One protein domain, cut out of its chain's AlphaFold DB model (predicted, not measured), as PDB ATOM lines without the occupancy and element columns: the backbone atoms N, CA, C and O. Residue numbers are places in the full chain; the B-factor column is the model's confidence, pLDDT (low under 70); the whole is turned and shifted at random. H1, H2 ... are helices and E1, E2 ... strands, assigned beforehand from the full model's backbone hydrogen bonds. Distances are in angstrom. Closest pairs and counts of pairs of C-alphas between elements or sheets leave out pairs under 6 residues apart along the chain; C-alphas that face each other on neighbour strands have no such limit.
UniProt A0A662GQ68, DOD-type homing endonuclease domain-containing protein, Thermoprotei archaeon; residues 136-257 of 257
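AT A GLANCE: This is residues 136 to 257 of the 257 residues of the protein "DOD-type homing endonuclease domain-containing protein" of Thermoprotei archaeon (UniProt A0A662GQ68). A strongly twisted sheet of four strands has its helices over one face: H1 covers the E6 and E3 part, and the helical hairpin of H3 and H4 packs on the E1 and E2 part. The strand hairpin of E4 and E5 lies well away from this body, and a second small hairpin, E7 and E8, is beside H3 and H4. The 122 printed residues run E1 E2 H1 E3 E4 E5 E6 H2 H3 H4 E7 E8, four named helices and eight named strands, of mixed class, in two layers, with H1, H3 and H4 on one face of the sheet. The large sheet has the order E1 - E2 - E6 - E3, antiparallel throughout. The whole is only just compact, close to loose, with a radius of gyration of the C-alphas of 16.0 A and spans of 42 by 42 by 26 A.

IN THESE COORDINATES: E1, residues 136 to 141, begins with C-alpha 136 at (-10.952, 6.802, -15.591). E2, residues 146 to 154, is 25.9 A long, and H1, residues 157 to 169, 18.8 A. E3 is residues 174 to 178, E4 184 to 187, E5 190 to 193, E6 199 to 203 and H2 206 to 209. H3, residues 217 to 233, is 23.6 A long and begins at (-2.558, -3.509, -16.751). H4 is residues 237 to 246, E7 247 to 250 and E8 253 to 256, where C-alpha 256 is at (0.848, 2.204, -6.722).

HOW THE PARTS SIT: E1 and E2 form a hairpin, with N 138 and O 149 2.8 A apart. Between the antiparallel neighbours E2 and E6, N 201 and O 152 are within hydrogen-bond range at 2.9 A, and between the antiparallel neighbours E6 and E3, N 177 and O 200 are within hydrogen-bond range at 2.8 A. E2, H1 and E3 make a split strand-helix-strand unit, two strands running the same way with E6 between them, its crossover right-handed. H1 runs along the strands at a height of 9.0 A over the sheet, over E6 and only just over E3, with 3 C-alphas there. H3, on the same face as H1, lies over E1 and E2 at a height of 9.7 A, slantwise to E1 at 36 degrees on the local plane. H2 only grazes the sheet. H3, with residues 226 to 233 alone, touches H4 at a shallow tilt of 29 degrees, opposite ways; the closest C-alphas, of Tyr 233 and Ala 239, are 5.2 A apart. In the hairpin of E7 and E8, N 248 and O 255 are 2.8 A apart; H3 and E8 are near each other. In the hairpin of E4 and E5, N 185 and O 192 are 2.9 A apart; E4 is apart from E3, and E5 from E6. In H1, H3 and H4 every O i to N i+4 pair is within hydrogen-bond range; H2 is too short for one.

THE WHOLE: The farthest C-alphas, of Lys 190 and Lys 232, are 44.2 A apart. The printed part has no cut and no long link. The mean pLDDT of the printed part is 91.7, with residues 181 to 188, 190, 192 and 194 under 70.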
ATOM      1  N   THR A 136     -11.601   6.451 -16.851       94.56
ATOM      2  CA  THR A 136     -10.952   6.802 -15.591       94.56
ATOM      3  C   THR A 136     -11.559   5.994 -14.454       94.56
ATOM      4  O   THR A 136     -12.777   5.957 -14.293       94.56
ATOM      5  N   ILE A 137     -10.689   5.418 -13.620       95.88
ATOM      6  CA  ILE A 137     -11.057   4.916 -12.293       95.88
ATOM      7  C   ILE A 137     -10.863   6.067 -11.301       95.88
ATOM      8  O   ILE A 137      -9.739   6.413 -10.921       95.88
ATOM      9  N   GLY A 138     -11.965   6.713 -10.936       94.38
ATOM     10  CA  GLY A 138     -12.004   7.777  -9.945       94.38
ATOM     11  C   GLY A 138     -12.027   7.201  -8.536       94.38
ATOM     12  O   GLY A 138     -13.018   6.589  -8.143       94.38
ATOM     13  N   ILE A 139     -10.959   7.447  -7.776       96.19
ATOM     14  CA  ILE A 139     -10.856   7.053  -6.369       96.19
ATOM     15  C   ILE A 139     -11.098   8.265  -5.473       96.19
ATOM     16  O   ILE A 139     -10.246   9.156  -5.356       96.19
ATOM     17  N   GLY A 140     -12.262   8.280  -4.829       94.56
ATOM     18  CA  GLY A 140     -12.575   9.186  -3.734       94.56
ATOM     19  C   GLY A 140     -12.069   8.583  -2.431       94.56
ATOM     20  O   GLY A 140     -12.638   7.619  -1.941       94.56
ATOM     21  N   CYS A 141     -10.998   9.134  -1.869       94.38
ATOM     22  CA  CYS A 141     -10.444   8.675  -0.597       94.38
ATOM     23  C   CYS A 141     -10.329   9.875   0.348       94.38
ATOM     24  O   CYS A 141      -9.559  10.807   0.104       94.38
ATOM     25  N   SER A 142     -11.158   9.859   1.389       94.12
ATOM     26  CA  SER A 142     -11.204  10.851   2.468       94.12
ATOM     27  C   SER A 142     -10.577  10.275   3.744       94.12
ATOM     28  O   SER A 142     -10.053   9.166   3.741       94.12
ATOM     29  N   LYS A 143     -10.632  11.005   4.868       91.62
ATOM     30  CA  LYS A 143     -10.186  10.471   6.169       91.62
ATOM     31  C   LYS A 143     -11.050   9.300   6.666       91.62
ATOM     32  O   LYS A 143     -10.564   8.501   7.460       91.62
ATOM     33  N   LYS A 144     -12.319   9.215   6.243       94.56
ATOM     34  CA  LYS A 144     -13.303   8.255   6.780       94.56
ATOM     35  C   LYS A 144     -13.812   7.244   5.754       94.56
ATOM     36  O   LYS A 144     -14.169   6.146   6.155       94.56
ATOM     37  N   HIS A 145     -13.825   7.612   4.473       97.06
ATOM     38  CA  HIS A 145     -14.463   6.823   3.423       97.06
ATOM     39  C   HIS A 145     -13.596   6.648   2.176       97.06
ATOM     40  O   HIS A 145     -12.971   7.615   1.717       97.06
ATOM     41  N   LEU A 146     -13.636   5.441   1.615       97.44
ATOM     42  CA  LEU A 146     -13.127   5.067   0.301       97.44
ATOM     43  C   LEU A 146     -14.304   4.800  -0.649       97.44
ATOM     44  O   LEU A 146     -15.255   4.108  -0.300       97.44
ATOM     45  N   LYS A 147     -14.229   5.339  -1.864       96.31
ATOM     46  CA  LYS A 147     -15.197   5.119  -2.940       96.31
ATOM     47  C   LYS A 147     -14.470   4.971  -4.268       96.31
ATOM     48  O   LYS A 147     -13.582   5.765  -4.587       96.31
ATOM     49  N   ALA A 148     -14.913   4.010  -5.069       96.31
ATOM     50  CA  ALA A 148     -14.505   3.848  -6.456       96.31
ATOM     51  C   ALA A 148     -15.629   4.277  -7.402       96.31
ATOM     52  O   ALA A 148     -16.816   4.120  -7.116       96.31
ATOM     53  N   SER A 149     -15.250   4.817  -8.551       95.75
ATOM     54  CA  SER A 149     -16.164   5.099  -9.652       95.75
ATOM     55  C   SER A 149     -15.449   4.883 -10.969       95.75
ATOM     56  O   SER A 149     -14.271   5.222 -11.088       95.75
ATOM     57  N   VAL A 150     -16.162   4.371 -11.964       97.88
ATOM     58  CA  VAL A 150     -15.663   4.298 -13.335       97.88
ATOM     59  C   VAL A 150     -16.482   5.246 -14.193       97.88
ATOM     60  O   VAL A 150     -17.710   5.293 -14.127       97.88
ATOM     61  N   PHE A 151     -15.788   6.052 -14.980       97.19
ATOM     62  CA  PHE A 151     -16.419   6.939 -15.941       97.19
ATOM     63  C   PHE A 151     -15.492   7.178 -17.121       97.19
ATOM     64  O   PHE A 151     -14.276   7.088 -16.984       97.19
ATOM     65  N   LEU A 152     -16.053   7.550 -18.265       95.62
ATOM     66  CA  LEU A 152     -15.282   8.030 -19.411       95.62
ATOM     67  C   LEU A 152     -15.729   9.446 -19.778       95.62
ATOM     68  O   LEU A 152     -16.875   9.822 -19.526       95.62
ATOM     69  N   THR A 153     -14.823  10.262 -20.312       94.38
ATOM     70  CA  THR A 153     -15.112  11.660 -20.669       94.38
ATOM     71  C   THR A 153     -14.776  11.903 -22.129       94.38
ATOM     72  O   THR A 153     -13.614  11.818 -22.494       94.38
ATOM     73  N   ASN A 154     -15.760  12.280 -22.946       94.12
ATOM     74  CA  ASN A 154     -15.548  12.553 -24.370       94.12
ATOM     75  C   ASN A 154     -16.432  13.733 -24.834       94.12
ATOM     76  O   ASN A 154     -17.417  14.100 -24.187       94.12
ATOM     77  N   SER A 155     -16.049  14.379 -25.937       92.06
ATOM     78  CA  SER A 155     -16.833  15.445 -26.589       92.06
ATOM     79  C   SER A 155     -17.844  14.921 -27.617       92.06
ATOM     80  O   SER A 155     -18.778  15.631 -27.983       92.06
ATOM     81  N   ASN A 156     -17.689  13.678 -28.071       93.06
ATOM     82  CA  ASN A 156     -18.568  13.020 -29.023       93.06
ATOM     83  C   ASN A 156     -19.777  12.399 -28.299       93.06
ATOM     84  O   ASN A 156     -19.705  11.303 -27.747       93.06
ATOM     85  N   ILE A 157     -20.909  13.106 -28.306       93.81
ATOM     86  CA  ILE A 157     -22.145  12.659 -27.639       93.81
ATOM     87  C   ILE A 157     -22.731  11.403 -28.304       93.81
ATOM     88  O   ILE A 157     -23.283  10.555 -27.606       93.81
ATOM     89  N   GLU A 158     -22.602  11.262 -29.629       95.81
ATOM     90  CA  GLU A 158     -23.055  10.072 -30.366       95.81
ATOM     91  C   GLU A 158     -22.327   8.821 -29.854       95.81
ATOM     92  O   GLU A 158     -22.969   7.823 -29.528       95.81
ATOM     93  N   LEU A 159     -21.006   8.916 -29.677       97.25
ATOM     94  CA  LEU A 159     -20.186   7.856 -29.093       97.25
ATOM     95  C   LEU A 159     -20.606   7.518 -27.659       97.25
ATOM     96  O   LEU A 159     -20.757   6.344 -27.335       97.25
ATOM     97  N   LEU A 160     -20.854   8.521 -26.805       97.94
ATOM     98  CA  LEU A 160     -21.293   8.275 -25.425       97.94
ATOM     99  C   LEU A 160     -22.655   7.580 -25.358       97.94
ATOM    100  O   LEU A 160     -22.841   6.671 -24.549       97.94
ATOM    101  N   LYS A 161     -23.612   7.998 -26.197       98.06
ATOM    102  CA  LYS A 161     -24.929   7.350 -26.294       98.06
ATOM    103  C   LYS A 161     -24.792   5.906 -26.776       98.06
ATOM    104  O   LYS A 161     -25.457   5.024 -26.239       98.06
ATOM    105  N   TYR A 162     -23.903   5.666 -27.738       98.38
ATOM    106  CA  TYR A 162     -23.641   4.325 -28.245       98.38
ATOM    107  C   TYR A 162     -23.000   3.429 -27.179       98.38
ATOM    108  O   TYR A 162     -23.528   2.361 -26.883       98.38
ATOM    109  N   ALA A 163     -21.941   3.898 -26.514       98.50
ATOM    110  CA  ALA A 163     -21.298   3.181 -25.415       98.50
ATOM    111  C   ALA A 163     -22.276   2.897 -24.261       98.50
ATOM    112  O   ALA A 163     -22.274   1.796 -23.720       98.50
ATOM    113  N   LYS A 164     -23.172   3.840 -23.930       98.56
ATOM    114  CA  LYS A 164     -24.251   3.619 -22.952       98.56
ATOM    115  C   LYS A 164     -25.160   2.448 -23.348       98.56
ATOM    116  O   LYS A 164     -25.495   1.642 -22.487       98.56
ATOM    117  N   LYS A 165     -25.551   2.347 -24.625       98.50
ATOM    118  CA  LYS A 165     -26.364   1.227 -25.135       98.50
ATOM    119  C   LYS A 165     -25.612  -0.100 -25.023       98.50
ATOM    120  O   LYS A 165     -26.188  -1.079 -24.566       98.50
ATOM    121  N   LEU A 166     -24.333  -0.121 -25.397       98.50
ATOM    122  CA  LEU A 166     -23.498  -1.321 -25.307       98.50
ATOM    123  C   LEU A 166     -23.312  -1.789 -23.855       98.50
ATOM    124  O   LEU A 166     -23.489  -2.967 -23.567       98.50
ATOM    125  N   LEU A 167     -23.045  -0.865 -22.925       98.44
ATOM    126  CA  LEU A 167     -22.950  -1.159 -21.490       98.44
ATOM    127  C   LEU A 167     -24.253  -1.743 -20.929       98.44
ATOM    128  O   LEU A 167     -24.213  -2.660 -20.112       98.44
ATOM    129  N   LEU A 168     -25.410  -1.253 -21.385       98.00
ATOM    130  CA  LEU A 168     -26.702  -1.805 -20.978       98.00
ATOM    131  C   LEU A 168     -26.860  -3.276 -21.394       98.00
ATOM    132  O   LEU A 168     -27.457  -4.036 -20.640       98.00
ATOM    133  N   GLY A 169     -26.277  -3.686 -22.527       96.75
ATOM    134  CA  GLY A 169     -26.231  -5.091 -22.955       96.75
ATOM    135  C   GLY A 169     -25.481  -6.014 -21.984       96.75
ATOM    136  O   GLY A 169     -25.795  -7.193 -21.912       96.75
ATOM    137  N   TYR A 170     -24.566  -5.466 -21.180       96.69
ATOM    138  CA  TYR A 170     -23.884  -6.156 -20.071       96.69
ATOM    139  C   TYR A 170     -24.616  -5.967 -18.727       96.69
ATOM    140  O   TYR A 170     -24.072  -6.208 -17.654       96.69
ATOM    141  N   GLY A 171     -25.838  -5.423 -18.732       97.31
ATOM    142  CA  GLY A 171     -26.560  -5.079 -17.506       97.31
ATOM    143  C   GLY A 171     -25.891  -3.967 -16.680       97.31
ATOM    144  O   GLY A 171     -26.189  -3.819 -15.486       97.31
ATOM    145  N   ILE A 172     -24.995  -3.178 -17.289       97.88
ATOM    146  CA  ILE A 172     -24.281  -2.066 -16.656       97.88
ATOM    147  C   ILE A 172     -25.053  -0.769 -16.903       97.88
ATOM    148  O   ILE A 172     -24.975  -0.132 -17.959       97.88
ATOM    149  N   LYS A 173     -25.791  -0.330 -15.882       97.94
ATOM    150  CA  LYS A 173     -26.490   0.958 -15.912       97.94
ATOM    151  C   LYS A 173     -25.477   2.110 -15.883       97.94
ATOM    152  O   LYS A 173     -24.537   2.119 -15.084       97.94
ATOM    153  N   SER A 174     -25.706   3.114 -16.724       98.06
ATOM    154  CA  SER A 174     -24.852   4.300 -16.828       98.06
ATOM    155  C   SER A 174     -25.639   5.562 -17.200       98.06
ATOM    156  O   SER A 174     -26.746   5.502 -17.749       98.06
ATOM    157  N   GLN A 175     -25.068   6.729 -16.903       97.56
ATOM    158  CA  GLN A 175     -25.672   8.035 -17.164       97.56
ATOM    159  C   GLN A 175     -24.684   8.978 -17.848       97.56
ATOM    160  O   GLN A 175     -23.510   9.028 -17.492       97.56
ATOM    161  N   ILE A 176     -25.172   9.754 -18.818       97.50
ATOM    162  CA  ILE A 176     -24.402  10.834 -19.437       97.50
ATOM    163  C   ILE A 176     -24.675  12.113 -18.648       97.50
ATOM    164  O   ILE A 176     -25.820  12.544 -18.542       97.50
ATOM    165  N   LEU A 177     -23.620  12.710 -18.113       94.44
ATOM    166  CA  LEU A 177     -23.650  13.892 -17.262       94.44
ATOM    167  C   LEU A 177     -22.769  14.996 -17.864       94.44
ATOM    168  O   LEU A 177     -21.765  14.688 -18.517       94.44
ATOM    169  N   PRO A 178     -23.079  16.284 -17.647       89.75
ATOM    170  CA  PRO A 178     -22.159  17.365 -17.978       89.75
ATOM    171  C   PRO A 178     -20.812  17.168 -17.276       89.75
ATOM    172  O   PRO A 178     -20.755  16.922 -16.070       89.75
ATOM    173  N   HIS A 179     -19.706  17.285 -18.013       83.75
ATOM    174  CA  HIS A 179     -18.390  17.299 -17.387       83.75
ATOM    175  C   HIS A 179     -17.974  18.741 -17.101       83.75
ATOM    176  O   HIS A 179     -17.519  19.460 -17.992       83.75
ATOM    177  N   ILE A 180     -18.113  19.144 -15.839       73.62
ATOM    178  CA  ILE A 180     -17.613  20.429 -15.354       73.62
ATOM    179  C   ILE A 180     -16.092  20.319 -15.235       73.62
ATOM    180  O   ILE A 180     -15.566  19.515 -14.464       73.62
ATOM    181  N   ALA A 181     -15.381  21.108 -16.029       66.06
ATOM    182  CA  ALA A 181     -13.936  21.227 -15.953       66.06
ATOM    183  C   ALA A 181     -13.535  22.691 -16.029       66.06
ATOM    184  O   ALA A 181     -14.263  23.512 -16.584       66.06
ATOM    185  N   ARG A 182     -12.336  22.996 -15.525       64.69
ATOM    186  CA  ARG A 182     -11.733  24.317 -15.695       64.69
ATOM    187  C   ARG A 182     -11.682  24.677 -17.185       64.69
ATOM    188  O   ARG A 182     -11.233  23.875 -18.005       64.69
ATOM    189  N   LYS A 183     -12.145  25.889 -17.508       61.06
ATOM    190  CA  LYS A 183     -12.186  26.449 -18.871       61.06
ATOM    191  C   LYS A 183     -10.784  26.540 -19.490       61.06
ATOM    192  O   LYS A 183     -10.634  26.373 -20.699       61.06
ATOM    193  N   ILE A 184      -9.771  26.732 -18.642       68.38
ATOM    194  CA  ILE A 184      -8.353  26.826 -18.992       68.38
ATOM    195  C   ILE A 184      -7.600  25.664 -18.338       68.38
ATOM    196  O   ILE A 184      -7.733  25.417 -17.135       68.38
ATOM    197  N   ARG A 185      -6.798  24.949 -19.128       66.31
ATOM    198  CA  ARG A 185      -5.889  23.899 -18.658       66.31
ATOM    199  C   ARG A 185      -4.476  24.216 -19.120       66.31
ATOM    200  O   ARG A 185      -4.280  24.501 -20.294       66.31
ATOM    201  N   MET A 186      -3.495  24.100 -18.232       66.12
ATOM    202  CA  MET A 186      -2.090  24.196 -18.625       66.12
ATOM    203  C   MET A 186      -1.670  22.914 -19.349       66.12
ATOM    204  O   MET A 186      -1.792  21.817 -18.796       66.12
ATOM    205  N   VAL A 187      -1.190  23.045 -20.582       66.19
ATOM    206  CA  VAL A 187      -0.614  21.955 -21.375       66.19
ATOM    207  C   VAL A 187       0.766  22.418 -21.827       66.19
ATOM    208  O   VAL A 187       0.881  23.419 -22.525       66.19
ATOM    209  N   ASN A 188       1.818  21.722 -21.384       59.12
ATOM    210  CA  ASN A 188       3.221  22.082 -21.643       59.12
ATOM    211  C   ASN A 188       3.542  23.552 -21.298       59.12
ATOM    212  O   ASN A 188       4.125  24.271 -22.102       59.12
ATOM    213  N   GLY A 189       3.083  24.025 -20.132       70.56
ATOM    214  CA  GLY A 189       3.305  25.406 -19.680       70.56
ATOM    215  C   GLY A 189       2.458  26.470 -20.389       70.56
ATOM    216  O   GLY A 189       2.517  27.630 -20.001       70.56
ATOM    217  N   LYS A 190       1.623  26.101 -21.371       69.25
ATOM    218  CA  LYS A 190       0.756  27.039 -22.098       69.25
ATOM    219  C   LYS A 190      -0.709  26.908 -21.666       69.25
ATOM    220  O   LYS A 190      -1.190  25.782 -21.495       69.25
ATOM    221  N   PRO A 191      -1.447  28.021 -21.513       73.00
ATOM    222  CA  PRO A 191      -2.879  27.976 -21.254       73.00
ATOM    223  C   PRO A 191      -3.618  27.481 -22.503       73.00
ATOM    224  O   PRO A 191      -3.625  28.120 -23.552       73.00
ATOM    225  N   CYS A 192      -4.266  26.326 -22.399       68.62
ATOM    226  CA  CYS A 192      -5.150  25.791 -23.427       68.62
ATOM    227  C   CYS A 192      -6.609  25.972 -23.007       68.62
ATOM    228  O   CYS A 192      -7.051  25.437 -21.985       68.62
ATOM    229  N   ILE A 193      -7.368  26.699 -23.827       71.62
ATOM    230  CA  ILE A 193      -8.808  26.890 -23.647       71.62
ATOM    231  C   ILE A 193      -9.549  25.682 -24.215       71.62
ATOM    232  O   ILE A 193      -9.313  25.249 -25.348       71.62
ATOM    233  N   ARG A 194     -10.483  25.134 -23.438       66.38
ATOM    234  CA  ARG A 194     -11.313  24.019 -23.890       66.38
ATOM    235  C   ARG A 194     -12.362  24.522 -24.890       66.38
ATOM    236  O   ARG A 194     -13.318  25.179 -24.501       66.38
ATOM    237  N   LYS A 195     -12.192  24.190 -26.176       70.62
ATOM    238  CA  LYS A 195     -13.085  24.642 -27.266       70.62
ATOM    239  C   LYS A 195     -14.408  23.870 -27.369       70.62
ATOM    240  O   LYS A 195     -15.377  24.395 -27.898       70.62
ATOM    241  N   LYS A 196     -14.451  22.617 -26.903       74.44
ATOM    242  CA  LYS A 196     -15.627  21.737 -27.023       74.44
ATOM    243  C   LYS A 196     -16.208  21.402 -25.656       74.44
ATOM    244  O   LYS A 196     -15.464  21.054 -24.734       74.44
ATOM    245  N   LYS A 197     -17.542  21.432 -25.558       81.81
ATOM    246  CA  LYS A 197     -18.272  20.880 -24.414       81.81
ATOM    247  C   LYS A 197     -17.985  19.384 -24.332       81.81
ATOM    248  O   LYS A 197     -18.088  18.661 -25.319       81.81
ATOM    249  N   THR A 198     -17.602  18.928 -23.151       88.25
ATOM    250  CA  THR A 198     -17.366  17.512 -22.875       88.25
ATOM    251  C   THR A 198     -18.408  16.988 -21.920       88.25
ATOM    252  O   THR A 198     -18.839  17.694 -21.008       88.25
ATOM    253  N   MET A 199     -18.772  15.733 -22.118       93.50
ATOM    254  CA  MET A 199     -19.727  15.020 -21.291       93.50
ATOM    255  C   MET A 199     -19.021  13.819 -20.663       93.50
ATOM    256  O   MET A 199     -17.996  13.345 -21.161       93.50
ATOM    257  N   ARG A 200     -19.556  13.343 -19.547       95.19
ATOM    258  CA  ARG A 200     -19.067  12.178 -18.820       95.19
ATOM    259  C   ARG A 200     -20.110  11.075 -18.900       95.19
ATOM    260  O   ARG A 200     -21.247  11.315 -18.520       95.19
ATOM    261  N   LEU A 201     -19.728   9.878 -19.330       97.88
ATOM    262  CA  LEU A 201     -20.536   8.677 -19.127       97.88
ATOM    263  C   LEU A 201     -20.101   8.032 -17.808       97.88
ATOM    264  O   LEU A 201     -18.988   7.523 -17.701       97.88
ATOM    265  N   TYR A 202     -20.955   8.132 -16.797       97.19
ATOM    266  CA  TYR A 202     -20.746   7.606 -15.453       97.19
ATOM    267  C   TYR A 202     -21.387   6.224 -15.317       97.19
ATOM    268  O   TYR A 202     -22.550   6.056 -15.686       97.19
ATOM    269  N   ILE A 203     -20.649   5.253 -14.782       97.50
ATOM    270  CA  ILE A 203     -21.151   3.905 -14.500       97.50
ATOM    271  C   ILE A 203     -21.599   3.824 -13.040       97.50
ATOM    272  O   ILE A 203     -20.856   4.213 -12.141       97.50
ATOM    273  N   TYR A 204     -22.801   3.288 -12.803       93.31
ATOM    274  CA  TYR A 204     -23.351   3.167 -11.449       93.31
ATOM    275  C   TYR A 204     -22.723   2.037 -10.631       93.31
ATOM    276  O   TYR A 204     -22.527   2.197  -9.431       93.31
ATOM    277  N   SER A 205     -22.392   0.911 -11.270       93.00
ATOM    278  CA  SER A 205     -21.761  -0.233 -10.607       93.00
ATOM    279  C   SER A 205     -20.350  -0.450 -11.142       93.00
ATOM    280  O   SER A 205     -20.158  -1.019 -12.216       93.00
ATOM    281  N   THR A 206     -19.362   0.024 -10.380       93.56
ATOM    282  CA  THR A 206     -17.939  -0.250 -10.648       93.56
ATOM    283  C   THR A 206     -17.654  -1.750 -10.611       93.56
ATOM    284  O   THR A 206     -16.839  -2.227 -11.392       93.56
ATOM    285  N   GLU A 207     -18.366  -2.486  -9.756       94.50
ATOM    286  CA  GLU A 207     -18.230  -3.933  -9.624       94.50
ATOM    287  C   GLU A 207     -18.615  -4.650 -10.917       94.50
ATOM    288  O   GLU A 207     -17.805  -5.382 -11.468       94.50
ATOM    289  N   LYS A 208     -19.794  -4.361 -11.488       95.38
ATOM    290  CA  LYS A 208     -20.192  -4.963 -12.773       95.38
ATOM    291  C   LYS A 208     -19.253  -4.594 -13.917       95.38
ATOM    292  O   LYS A 208     -19.049  -5.379 -14.835       95.38
ATOM    293  N   PHE A 209     -18.641  -3.408 -13.870       97.19
ATOM    294  CA  PHE A 209     -17.678  -3.015 -14.896       97.19
ATOM    295  C   PHE A 209     -16.460  -3.951 -14.965       97.19
ATOM    296  O   PHE A 209     -15.826  -4.004 -16.016       97.19
ATOM    297  N   LYS A 210     -16.153  -4.730 -13.915       95.38
ATOM    298  CA  LYS A 210     -15.047  -5.702 -13.923       95.38
ATOM    299  C   LYS A 210     -15.166  -6.764 -15.025       95.38
ATOM    300  O   LYS A 210     -14.139  -7.249 -15.488       95.38
ATOM    301  N   GLU A 211     -16.385  -7.089 -15.465       95.00
ATOM    302  CA  GLU A 211     -16.653  -8.070 -16.534       95.00
ATOM    303  C   GLU A 211     -16.068  -7.619 -17.885       95.00
ATOM    304  O   GLU A 211     -15.528  -8.410 -18.667       95.00
ATOM    305  N   ILE A 212     -16.113  -6.308 -18.135       97.56
ATOM    306  CA  ILE A 212     -15.459  -5.674 -19.281       97.56
ATOM    307  C   ILE A 212     -13.998  -5.399 -18.926       97.56
ATOM    308  O   ILE A 212     -13.087  -5.858 -19.618       97.56
ATOM    309  N   GLY A 213     -13.785  -4.674 -17.830       97.12
ATOM    310  CA  GLY A 213     -12.479  -4.267 -17.342       97.12
ATOM    311  C   GLY A 213     -11.738  -3.319 -18.285       97.12
ATOM    312  O   GLY A 213     -12.298  -2.699 -19.190       97.12
ATOM    313  N   PHE A 214     -10.443  -3.212 -18.034       97.94
ATOM    314  CA  PHE A 214      -9.457  -2.512 -18.844       97.94
ATOM    315  C   PHE A 214      -8.501  -3.541 -19.437       97.94
ATOM    316  O   PHE A 214      -8.232  -4.568 -18.807       97.94
ATOM    317  N   LYS A 215      -7.967  -3.272 -20.629       96.94
ATOM    318  CA  LYS A 215      -6.929  -4.130 -21.206       96.94
ATOM    319  C   LYS A 215      -5.548  -3.714 -20.719       96.94
ATOM    320  O   LYS A 215      -4.699  -4.574 -20.507       96.94
ATOM    321  N   ILE A 216      -5.350  -2.420 -20.457       96.56
ATOM    322  CA  ILE A 216      -4.091  -1.926 -19.890       96.56
ATOM    323  C   ILE A 216      -3.980  -2.297 -18.409       96.56
ATOM    324  O   ILE A 216      -4.837  -1.965 -17.575       96.56
ATOM    325  N   ARG A 217      -2.870  -2.951 -18.067       95.25
ATOM    326  CA  ARG A 217      -2.558  -3.509 -16.751       95.25
ATOM    327  C   ARG A 217      -2.693  -2.469 -15.650       95.25
ATOM    328  O   ARG A 217      -3.362  -2.716 -14.654       95.25
ATOM    329  N   ARG A 218      -2.144  -1.263 -15.832       94.19
ATOM    330  CA  ARG A 218      -2.178  -0.218 -14.786       94.19
ATOM    331  C   ARG A 218      -3.602   0.163 -14.358       94.19
ATOM    332  O   ARG A 218      -3.830   0.479 -13.188       94.19
ATOM    333  N   LYS A 219      -4.553   0.230 -15.297       96.00
ATOM    334  CA  LYS A 219      -5.959   0.526 -14.974       96.00
ATOM    335  C   LYS A 219      -6.646  -0.718 -14.419       96.00
ATOM    336  O   LYS A 219      -7.353  -0.597 -13.421       96.00
ATOM    337  N   GLN A 220      -6.392  -1.884 -15.008       97.31
ATOM    338  CA  GLN A 220      -7.004  -3.134 -14.577       97.31
ATOM    339  C   GLN A 220      -6.618  -3.507 -13.142       97.31
ATOM    340  O   GLN A 220      -7.498  -3.745 -12.322       97.31
ATOM    341  N   GLU A 221      -5.332  -3.451 -12.799       96.75
ATOM    342  CA  GLU A 221      -4.860  -3.676 -11.430       96.75
ATOM    343  C   GLU A 221      -5.489  -2.688 -10.452       96.75
ATOM    344  O   GLU A 221      -6.004  -3.086  -9.418       96.75
ATOM    345  N   LYS A 222      -5.530  -1.394 -10.794       97.31
ATOM    346  CA  LYS A 222      -6.159  -0.388  -9.932       97.31
ATOM    347  C   LYS A 222      -7.644  -0.663  -9.686       97.31
ATOM    348  O   LYS A 222      -8.127  -0.384  -8.588       97.31
ATOM    349  N   LEU A 223      -8.368  -1.136 -10.702       97.88
ATOM    350  CA  LEU A 223      -9.770  -1.522 -10.566       97.88
ATOM    351  C   LEU A 223      -9.904  -2.722  -9.619       97.88
ATOM    352  O   LEU A 223     -10.691  -2.658  -8.682       97.88
ATOM    353  N   ILE A 224      -9.108  -3.771  -9.832       98.00
ATOM    354  CA  ILE A 224      -9.130  -4.982  -9.003       98.00
ATOM    355  C   ILE A 224      -8.754  -4.653  -7.553       98.00
ATOM    356  O   ILE A 224      -9.490  -5.015  -6.640       98.00
ATOM    357  N   ASP A 225      -7.673  -3.900  -7.339       97.88
ATOM    358  CA  ASP A 225      -7.171  -3.541  -6.011       97.88
ATOM    359  C   ASP A 225      -8.235  -2.788  -5.197       97.88
ATOM    360  O   ASP A 225      -8.464  -3.094  -4.025       97.88
ATOM    361  N   VAL A 226      -8.914  -1.798  -5.798       97.75
ATOM    362  CA  VAL A 226      -9.940  -1.043  -5.063       97.75
ATOM    363  C   VAL A 226     -11.186  -1.883  -4.795       97.75
ATOM    364  O   VAL A 226     -11.754  -1.762  -3.713       97.75
ATOM    365  N   LEU A 227     -11.607  -2.727  -5.741       97.88
ATOM    366  CA  LEU A 227     -12.764  -3.600  -5.549       97.88
ATOM    367  C   LEU A 227     -12.496  -4.622  -4.443       97.88
ATOM    368  O   LEU A 227     -13.310  -4.740  -3.536       97.88
ATOM    369  N   TYR A 228     -11.313  -5.242  -4.435       98.12
ATOM    370  CA  TYR A 228     -10.884  -6.148  -3.370       98.12
ATOM    371  C   TYR A 228     -10.915  -5.483  -1.987       98.12
ATOM    372  O   TYR A 228     -11.422  -6.049  -1.021       98.12
ATOM    373  N   ILE A 229     -10.392  -4.258  -1.875       98.12
ATOM    374  CA  ILE A 229     -10.389  -3.529  -0.600       98.12
ATOM    375  C   ILE A 229     -11.816  -3.202  -0.147       98.12
ATOM    376  O   ILE A 229     -12.111  -3.301   1.045       98.12
ATOM    377  N   LEU A 230     -12.685  -2.796  -1.076       97.31
ATOM    378  CA  LEU A 230     -14.076  -2.465  -0.773       97.31
ATOM    379  C   LEU A 230     -14.887  -3.699  -0.363       97.31
ATOM    380  O   LEU A 230     -15.689  -3.598   0.560       97.31
ATOM    381  N   ASP A 231     -14.648  -4.835  -1.009       97.19
ATOM    382  CA  ASP A 231     -15.278  -6.116  -0.691       97.19
ATOM    383  C   ASP A 231     -14.854  -6.613   0.702       97.19
ATOM    384  O   ASP A 231     -15.686  -6.862   1.570       97.19
ATOM    385  N   LYS A 232     -13.544  -6.627   0.980       97.81
ATOM    386  CA  LYS A 232     -12.996  -7.178   2.228       97.81
ATOM    387  C   LYS A 232     -13.164  -6.278   3.456       97.81
ATOM    388  O   LYS A 232     -13.303  -6.776   4.572       97.81
ATOM    389  N   TYR A 233     -13.081  -4.957   3.291       97.31
ATOM    390  CA  TYR A 233     -13.029  -4.008   4.415       97.31
ATOM    391  C   TYR A 233     -14.175  -2.984   4.416       97.31
ATOM    392  O   TYR A 233     -14.188  -2.079   5.261       97.31
ATOM    393  N   GLY A 234     -15.116  -3.092   3.474       96.25
ATOM    394  CA  GLY A 234     -16.179  -2.113   3.266       96.25
ATOM    395  C   GLY A 234     -15.644  -0.768   2.765       96.25
ATOM    396  O   GLY A 234     -14.584  -0.668   2.155       96.25
ATOM    397  N   CYS A 235     -16.363   0.319   3.046       96.06
ATOM    398  CA  CYS A 235     -15.987   1.662   2.588       96.06
ATOM    399  C   CYS A 235     -15.324   2.539   3.665       96.06
ATOM    400  O   CYS A 235     -14.996   3.686   3.379       96.06
ATOM    401  N   GLY A 236     -15.141   2.044   4.895       97.19
ATOM    402  CA  GLY A 236     -14.772   2.852   6.065       97.19
ATOM    403  C   GLY A 236     -13.272   3.144   6.246       97.19
ATOM    404  O   GLY A 236     -12.442   2.961   5.354       97.19
ATOM    405  N   LYS A 237     -12.888   3.564   7.464       96.88
ATOM    406  CA  LYS A 237     -11.498   3.927   7.822       96.88
ATOM    407  C   LYS A 237     -10.482   2.808   7.548       96.88
ATOM    408  O   LYS A 237      -9.351   3.105   7.167       96.88
ATOM    409  N   ARG A 238     -10.871   1.538   7.730       96.75
ATOM    410  CA  ARG A 238     -10.007   0.376   7.445       96.75
ATOM    411  C   ARG A 238      -9.663   0.302   5.955       96.75
ATOM    412  O   ARG A 238      -8.485   0.296   5.619       96.75
ATOM    413  N   ALA A 239     -10.660   0.400   5.074       97.62
ATOM    414  CA  ALA A 239     -10.454   0.451   3.626       97.62
ATOM    415  C   ALA A 239      -9.565   1.630   3.193       97.62
ATOM    416  O   ALA A 239      -8.683   1.478   2.353       97.62
ATOM    417  N   VAL A 240      -9.732   2.805   3.814       97.75
ATOM    418  CA  VAL A 240      -8.850   3.964   3.584       97.75
ATOM    419  C   VAL A 240      -7.396   3.658   3.959       97.75
ATOM    420  O   VAL A 240      -6.488   4.044   3.220       97.75
ATOM    421  N   LYS A 241      -7.165   2.997   5.102       97.38
ATOM    422  CA  LYS A 241      -5.821   2.614   5.561       97.38
ATOM    423  C   LYS A 241      -5.175   1.645   4.575       97.38
ATOM    424  O   LYS A 241      -4.060   1.909   4.138       97.38
ATOM    425  N   GLU A 242      -5.890   0.593   4.178       97.75
ATOM    426  CA  GLU A 242      -5.385  -0.395   3.217       97.75
ATOM    427  C   GLU A 242      -5.114   0.232   1.845       97.75
ATOM    428  O   GLU A 242      -4.021   0.080   1.307       97.75
ATOM    429  N   TRP A 243      -6.016   1.077   1.335       97.75
ATOM    430  CA  TRP A 243      -5.775   1.801   0.084       97.75
ATOM    431  C   TRP A 243      -4.497   2.650   0.132       97.75
ATOM    432  O   TRP A 243      -3.729   2.666  -0.826       97.75
ATOM    433  N   LYS A 244      -4.237   3.346   1.247       96.38
ATOM    434  CA  LYS A 244      -3.040   4.191   1.419       96.38
ATOM    435  C   LYS A 244      -1.743   3.403   1.644       96.38
ATOM    436  O   LYS A 244      -0.661   3.951   1.408       96.38
ATOM    437  N   LYS A 245      -1.839   2.148   2.096       96.69
ATOM    438  CA  LYS A 245      -0.706   1.213   2.151       96.69
ATOM    439  C   LYS A 245      -0.306   0.721   0.764       96.69
ATOM    440  O   LYS A 245       0.874   0.508   0.543       96.69
ATOM    441  N   THR A 246      -1.256   0.573  -0.157       96.31
ATOM    442  CA  THR A 246      -0.987   0.100  -1.528       96.31
ATOM    443  C   THR A 246      -0.719   1.247  -2.505       96.31
ATOM    444  O   THR A 246       0.069   1.105  -3.433       96.31
ATOM    445  N   TYR A 247      -1.352   2.406  -2.305       97.25
ATOM    446  CA  TYR A 247      -1.271   3.558  -3.202       97.25
ATOM    447  C   TYR A 247      -0.899   4.843  -2.464       97.25
ATOM    448  O   TYR A 247      -1.419   5.159  -1.394       97.25
ATOM    449  N   GLN A 248      -0.080   5.666  -3.108       95.12
ATOM    450  CA  GLN A 248       0.240   7.023  -2.673       95.12
ATOM    451  C   GLN A 248      -0.294   8.066  -3.654       95.12
ATOM    452  O   GLN A 248      -0.471   7.796  -4.843       95.12
ATOM    453  N   LYS A 249      -0.587   9.275  -3.163       93.19
ATOM    454  CA  LYS A 249      -1.119  10.359  -3.995       93.19
ATOM    455  C   LYS A 249       0.010  11.310  -4.391       93.19
ATOM    456  O   LYS A 249       0.500  12.051  -3.553       93.19
ATOM    457  N   VAL A 250       0.371  11.318  -5.672       91.50
ATOM    458  CA  VAL A 250       1.427  12.163  -6.253       91.50
ATOM    459  C   VAL A 250       0.814  13.014  -7.360       91.50
ATOM    460  O   VAL A 250       0.132  12.483  -8.238       91.50
ATOM    461  N   ASN A 251       1.007  14.336  -7.330       86.19
ATOM    462  CA  ASN A 251       0.459  15.266  -8.334       86.19
ATOM    463  C   ASN A 251      -1.043  15.047  -8.610       86.19
ATOM    464  O   ASN A 251      -1.491  14.972  -9.757       86.19
ATOM    465  N   ASN A 252      -1.829  14.893  -7.536       82.62
ATOM    466  CA  ASN A 252      -3.264  14.581  -7.566       82.62
ATOM    467  C   ASN A 252      -3.657  13.239  -8.216       82.62
ATOM    468  O   ASN A 252      -4.834  13.020  -8.505       82.62
ATOM    469  N   ARG A 253      -2.715  12.309  -8.395       86.62
ATOM    470  CA  ARG A 253      -2.958  10.968  -8.941       86.62
ATOM    471  C   ARG A 253      -2.566   9.896  -7.937       86.62
ATOM    472  O   ARG A 253      -1.532   9.997  -7.294       86.62
ATOM    473  N   TRP A 254      -3.381   8.852  -7.833       93.56
ATOM    474  CA  TRP A 254      -3.011   7.651  -7.087       93.56
ATOM    475  C   TRP A 254      -2.012   6.830  -7.901       93.56
ATOM    476  O   TRP A 254      -2.338   6.420  -9.017       93.56
ATOM    477  N   ILE A 255      -0.828   6.600  -7.355       92.69
ATOM    478  CA  ILE A 255       0.239   5.782  -7.933       92.69
ATOM    479  C   ILE A 255       0.465   4.617  -6.974       92.69
ATOM    480  O   ILE A 255       0.463   4.824  -5.760       92.69
ATOM    481  N   LYS A 256       0.555   3.402  -7.516       93.62
ATOM    482  CA  LYS A 256       0.848   2.204  -6.722       93.62
ATOM    483  C   LYS A 256       2.243   2.376  -6.113       93.62
ATOM    484  O   LYS A 256       3.108   2.943  -6.784       93.62
ATOM    485  N   ARG A 257       2.387   2.045  -4.832       92.19
ATOM    486  CA  ARG A 257       3.686   2.073  -4.151       92.19
ATOM    487  C   ARG A 257       4.605   0.999  -4.712       92.19
ATOM    488  O   ARG A 257       4.067  -0.011  -5.218       92.19
TER     489      ARG A 257